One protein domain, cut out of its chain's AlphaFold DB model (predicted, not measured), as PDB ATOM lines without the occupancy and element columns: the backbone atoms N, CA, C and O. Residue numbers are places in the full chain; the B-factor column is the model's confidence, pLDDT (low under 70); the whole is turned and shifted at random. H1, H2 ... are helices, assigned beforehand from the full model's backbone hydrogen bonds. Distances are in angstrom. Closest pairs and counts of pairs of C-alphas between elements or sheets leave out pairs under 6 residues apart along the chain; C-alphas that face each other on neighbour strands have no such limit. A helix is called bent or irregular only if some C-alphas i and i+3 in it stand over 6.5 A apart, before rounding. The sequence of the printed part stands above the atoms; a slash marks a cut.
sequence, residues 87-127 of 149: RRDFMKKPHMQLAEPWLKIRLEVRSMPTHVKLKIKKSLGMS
ATOM      1  N   ARG A  87      -7.464 -34.373  35.594       95.12
ATOM      2  CA  ARG A  87      -8.544 -33.371  35.631       95.12
ATOM      3  C   ARG A  87      -8.019 -31.951  35.423       95.12
ATOM      4  O   ARG A  87      -8.638 -31.157  34.727       95.12
ATOM      5  N   ARG A  88      -6.851 -31.629  35.990       94.81
ATOM      6  CA  ARG A  88      -6.224 -30.309  35.838       94.81
ATOM      7  C   ARG A  88      -5.897 -30.001  34.380       94.81
ATOM      8  O   ARG A  88      -6.163 -28.894  33.922       94.81
ATOM      9  N   ASP A  89      -5.284 -30.944  33.675       95.94
ATOM     10  CA  ASP A  89      -4.883 -30.725  32.285       95.94
ATOM     11  C   ASP A  89      -6.080 -30.769  31.348       95.94
ATOM     12  O   ASP A  89      -6.146 -29.955  30.427       95.94
ATOM     13  N   PHE A  90      -7.066 -31.621  31.652       97.00
ATOM     14  CA  PHE A  90      -8.368 -31.571  31.006       97.00
ATOM     15  C   PHE A  90      -8.951 -30.167  31.110       97.00
ATOM     16  O   PHE A  90      -9.208 -29.579  30.076       97.00
ATOM     17  N   MET A  91      -9.045 -29.584  32.311       96.00
ATOM     18  CA  MET A  91      -9.646 -28.264  32.547       96.00
ATOM     19  C   MET A  91      -8.938 -27.093  31.849       96.00
ATOM     20  O   MET A  91      -9.579 -26.090  31.533       96.00
ATOM     21  N   LYS A  92      -7.638 -27.206  31.549       94.81
ATOM     22  CA  LYS A  92      -6.934 -26.192  30.744       94.81
ATOM     23  C   LYS A  92      -7.421 -26.155  29.297       94.81
ATOM     24  O   LYS A  92      -7.408 -25.084  28.696       94.81
ATOM     25  N   LYS A  93      -7.852 -27.291  28.738       95.50
ATOM     26  CA  LYS A  93      -8.333 -27.369  27.353       95.50
ATOM     27  C   LYS A  93      -9.608 -26.548  27.120       95.50
ATOM     28  O   LYS A  93      -9.522 -25.609  26.333       95.50
ATOM     29  N   PRO A  94     -10.741 -26.788  27.815       94.62
ATOM     30  CA  PRO A  94     -11.942 -25.991  27.630       94.62
ATOM     31  C   PRO A  94     -11.717 -24.544  28.064       94.62
ATOM     32  O   PRO A  94     -12.262 -23.648  27.436       94.62
ATOM     33  N   HIS A  95     -10.864 -24.276  29.064       93.38
ATOM     34  CA  HIS A  95     -10.475 -22.903  29.396       93.38
ATOM     35  C   HIS A  95      -9.903 -22.160  28.179       93.38
ATOM     36  O   HIS A  95     -10.370 -21.068  27.857       93.38
ATOM     37  N   MET A  96      -8.928 -22.760  27.490       95.38
ATOM     38  CA  MET A  96      -8.341 -22.155  26.297       95.38
ATOM     39  C   MET A  96      -9.332 -22.101  25.133       95.38
ATOM     40  O   MET A  96      -9.434 -21.056  24.504       95.38
ATOM     41  N   GLN A  97     -10.110 -23.161  24.899       95.56
ATOM     42  CA  GLN A  97     -11.120 -23.198  23.830       95.56
ATOM     43  C   GLN A  97     -12.197 -22.117  24.003       95.56
ATOM     44  O   GLN A  97     -12.631 -21.517  23.024       95.56
ATOM     45  N   LEU A  98     -12.607 -21.834  25.244       95.81
ATOM     46  CA  LEU A  98     -13.558 -20.767  25.550       95.81
ATOM     47  C   LEU A  98     -12.927 -19.375  25.425       95.81
ATOM     48  O   LEU A  98     -13.604 -18.434  25.017       95.81
ATOM     49  N   ALA A  99     -11.649 -19.217  25.783       96.25
ATOM     50  CA  ALA A  99     -10.965 -17.925  25.763       96.25
ATOM     51  C   ALA A  99     -10.482 -17.514  24.362       96.25
ATOM     52  O   ALA A  99     -10.492 -16.329  24.032       96.25
ATOM     53  N   GLU A 100     -10.061 -18.472  23.540       96.38
ATOM     54  CA  GLU A 100      -9.433 -18.259  22.235       96.38
ATOM     55  C   GLU A 100     -10.175 -17.285  21.298       96.38
ATOM     56  O   GLU A 100      -9.532 -16.336  20.839       96.38
ATOM     57  N   PRO A 101     -11.486 -17.436  21.014       96.94
ATOM     58  CA  PRO A 101     -12.178 -16.519  20.105       96.94
ATOM     59  C   PRO A 101     -12.152 -15.074  20.620       96.94
ATOM     60  O   PRO A 101     -11.898 -14.140  19.861       96.94
ATOM     61  N   TRP A 102     -12.312 -14.883  21.930       96.75
ATOM     62  CA  TRP A 102     -12.268 -13.563  22.559       96.75
ATOM     63  C   TRP A 102     -10.863 -12.968  22.580       96.75
ATOM     64  O   TRP A 102     -10.702 -11.759  22.432       96.75
ATOM     65  N   LEU A 103      -9.836 -13.802  22.746       95.88
ATOM     66  CA  LEU A 103      -8.440 -13.379  22.667       95.88
ATOM     67  C   LEU A 103      -8.075 -12.895  21.258       95.88
ATOM     68  O   LEU A 103      -7.398 -11.873  21.138       95.88
ATOM     69  N   LYS A 104      -8.559 -13.581  20.216       95.19
ATOM     70  CA  LYS A 104      -8.379 -13.184  18.811       95.19
ATOM     71  C   LYS A 104      -9.041 -11.837  18.517       95.19
ATOM     72  O   LYS A 104      -8.345 -10.921  18.096       95.19
ATOM     73  N   ILE A 105     -10.320 -11.677  18.870       95.81
ATOM     74  CA  ILE A 105     -11.048 -10.399  18.725       95.81
ATOM     75  C   ILE A 105     -10.323  -9.279  19.472       95.81
ATOM     76  O   ILE A 105     -10.113  -8.181  18.963       95.81
ATOM     77  N   ARG A 106      -9.894  -9.557  20.706       95.06
ATOM     78  CA  ARG A 106      -9.192  -8.575  21.526       95.06
ATOM     79  C   ARG A 106      -7.895  -8.116  20.853       95.06
ATOM     80  O   ARG A 106      -7.582  -6.933  20.942       95.06
ATOM     81  N   LEU A 107      -7.164  -8.993  20.164       95.19
ATOM     82  CA  LEU A 107      -5.897  -8.665  19.499       95.19
ATOM     83  C   LEU A 107      -6.041  -7.616  18.379       95.19
ATOM     84  O   LEU A 107      -5.095  -6.864  18.135       95.19
ATOM     85  N   GLU A 108      -7.217  -7.514  17.758       94.38
ATOM     86  CA  GLU A 108      -7.528  -6.541  16.698       94.38
ATOM     87  C   GLU A 108      -7.622  -5.094  17.222       94.38
ATOM     88  O   GLU A 108      -7.521  -4.130  16.457       94.38
ATOM     89  N   VAL A 109      -7.756  -4.909  18.541       95.31
ATOM     90  CA  VAL A 109      -7.842  -3.584  19.167       95.31
ATOM     91  C   VAL A 109      -6.515  -2.832  19.012       95.31
ATOM     92  O   VAL A 109      -5.505  -3.131  19.662       95.31
ATOM     93  N   ARG A 110      -6.531  -1.791  18.169       92.12
ATOM     94  CA  ARG A 110      -5.343  -0.984  17.838       92.12
ATOM     95  C   ARG A 110      -4.695  -0.357  19.070       92.12
ATOM     96  O   ARG A 110      -3.488  -0.504  19.236       92.12
ATOM     97  N   SER A 111      -5.497   0.243  19.950       95.44
ATOM     98  CA  SER A 111      -5.058   0.963  21.155       95.44
ATOM     99  C   SER A 111      -4.503   0.075  22.274       95.44
ATOM    100  O   SER A 111      -4.071   0.587  23.307       95.44
ATOM    101  N   MET A 112      -4.508  -1.252  22.115       93.06
ATOM    102  CA  MET A 112      -4.033  -2.137  23.171       93.06
ATOM    103  C   MET A 112      -2.507  -2.042  23.351       93.06
ATOM    104  O   MET A 112      -1.771  -2.158  22.366       93.06
ATOM    105  N   PRO A 113      -2.018  -1.959  24.605       95.06
ATOM    106  CA  PRO A 113      -0.591  -1.988  24.898       95.06
ATOM    107  C   PRO A 113       0.119  -3.230  24.341       95.06
ATOM    108  O   PRO A 113      -0.352  -4.361  24.507       95.06
ATOM    109  N   THR A 114       1.306  -3.030  23.766       93.69
ATOM    110  CA  THR A 114       2.123  -4.081  23.132       93.69
ATOM    111  C   THR A 114       2.381  -5.271  24.055       93.69
ATOM    112  O   THR A 114       2.253  -6.419  23.635       93.69
ATOM    113  N   HIS A 115       2.659  -5.030  25.340       94.75
ATOM    114  CA  HIS A 115       2.930  -6.105  26.299       94.75
ATOM    115  C   HIS A 115       1.732  -7.055  26.498       94.75
ATOM    116  O   HIS A 115       1.923  -8.244  26.751       94.75
ATOM    117  N   VAL A 116       0.493  -6.558  26.374       94.50
ATOM    118  CA  VAL A 116      -0.718  -7.389  26.450       94.50
ATOM    119  C   VAL A 116      -0.863  -8.197  25.166       94.50
ATOM    120  O   VAL A 116      -1.089  -9.402  25.245       94.50
ATOM    121  N   LYS A 117      -0.649  -7.574  23.995       94.06
ATOM    122  CA  LYS A 117      -0.667  -8.271  22.698       94.06
ATOM    123  C   LYS A 117       0.330  -9.429  22.672       94.06
ATOM    124  O   LYS A 117      -0.036 -10.524  22.261       94.06
ATOM    125  N   LEU A 118       1.548  -9.225  23.178       94.12
ATOM    126  CA  LEU A 118       2.569 -10.276  23.274       94.12
ATOM    127  C   LEU A 118       2.128 -11.440  24.169       94.12
ATOM    128  O   LEU A 118       2.289 -12.599  23.792       94.12
ATOM    129  N   LYS A 119       1.522 -11.157  25.331       95.12
ATOM    130  CA  LYS A 119       0.979 -12.206  26.211       95.12
ATOM    131  C   LYS A 119      -0.138 -12.993  25.530       95.12
ATOM    132  O   LYS A 119      -0.138 -14.215  25.611       95.12
ATOM    133  N   ILE A 120      -1.050 -12.307  24.839       94.94
ATOM    134  CA  ILE A 120      -2.144 -12.946  24.100       94.94
ATOM    135  C   ILE A 120      -1.596 -13.816  22.964       94.94
ATOM    136  O   ILE A 120      -1.949 -14.990  22.891       94.94
ATOM    137  N   LYS A 121      -0.683 -13.289  22.135       94.62
ATOM    138  CA  LYS A 121      -0.011 -14.045  21.062       94.62
ATOM    139  C   LYS A 121       0.674 -15.300  21.610       94.62
ATOM    140  O   LYS A 121       0.455 -16.389  21.087       94.62
ATOM    141  N   LYS A 122       1.404 -15.173  22.726       94.81
ATOM    142  CA  LYS A 122       2.038 -16.307  23.415       94.81
ATOM    143  C   LYS A 122       1.016 -17.343  23.893       94.81
ATOM    144  O   LYS A 122       1.233 -18.533  23.702       94.81
ATOM    145  N   SER A 123      -0.090 -16.913  24.503       92.88
ATOM    146  CA  SER A 123      -1.169 -17.811  24.942       92.88
ATOM    147  C   SER A 123      -1.870 -18.523  23.782       92.88
ATOM    148  O   SER A 123      -2.333 -19.642  23.968       92.88
ATOM    149  N   LEU A 124      -1.931 -17.898  22.603       93.56
ATOM    150  CA  LEU A 124      -2.479 -18.478  21.374       93.56
ATOM    151  C   LEU A 124      -1.473 -19.358  20.610       93.56
ATOM    152  O   LEU A 124      -1.833 -19.930  19.586       93.56
ATOM    153  N   GLY A 125      -0.220 -19.460  21.069       90.06
ATOM    154  CA  GLY A 125       0.830 -20.197  20.361       90.06
ATOM    155  C   GLY A 125       1.291 -19.530  19.060       90.06
ATOM    156  O   GLY A 125       1.902 -20.190  18.227       90.06
ATOM    157  N   MET A 126       1.016 -18.235  18.875       86.94
ATOM    158  CA  MET A 126       1.501 -17.473  17.725       86.94
ATOM    159  C   MET A 126       2.990 -17.171  17.931       86.94
ATOM    160  O   MET A 126       3.362 -16.518  18.912       86.94
ATOM    161  N   SER A 127       3.846 -17.655  17.029       69.75
ATOM    162  CA  SER A 127       5.271 -17.317  16.998       69.75
ATOM    163  C   SER A 127       5.442 -15.800  16.889       69.75
ATOM    164  O   SER A 127       4.713 -15.116  16.170       69.75
TER     165      SER A 127
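AT A GLANCE: This is residues 87 to 127 of the 149 residues of the protein "DDE_Tnp_1_7 domain-containing protein" of Eumeta variegata (UniProt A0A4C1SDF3). A long kinked helix, H1, makes the length of the model, and a shorter helix, H2, folds back beside its last part, so that the two form a lopsided helical hairpin. The first part of H1, residues 87 to 95, sticks out as a free arm, and residues 110 to 115 stand free at the turn. The printed part has 41 residues with two named helices, H1 then H2, and no named strand; its class is all helix. It is loose, with a radius of gyration of the C-alphas of 11.5 A, and its C-alphas span 37 by 17 by 14 A, a rod.

IN THESE COORDINATES: Find C-alpha 87 at (-8.544, -33.371, 35.631); from there H1, residues 87 to 107, runs 29.6 A to C-alpha 107 at (-5.897, -8.665, 19.499). On the way H1 has a kink of 42 degrees near residue 101, and it is irregular, with C-alphas 98 and 101 standing 7.0 A apart. A short link of six residues leads to H2, residues 114 to 123, which runs 14.2 A and ends with C-alpha 123 at (-1.169, -17.811, 24.942).

HOW THE PARTS SIT: Look at residues 103 to 107 of H1, the part of it that touches H2. The two helices only just touch, with 3 pairs of C-alphas within 8 A; the closest C-alphas, of Leu 107 and Lys 117, are 6.1 A apart. H1 and H2 run opposite ways at a steep tilt of 41 degrees and form a helical hairpin. In the backbone of H2 every O i to N i+4 pair is within hydrogen-bond range; in H1, 13 of 17 are.

THE WHOLE: The two C-alphas farthest apart are those of Arg 87 and Ser 111, at 37.4 A. The printed part has no cut, and its one link between named helices is short. The mean pLDDT of the printed part is 94.1, and residue 127 alone is under 70.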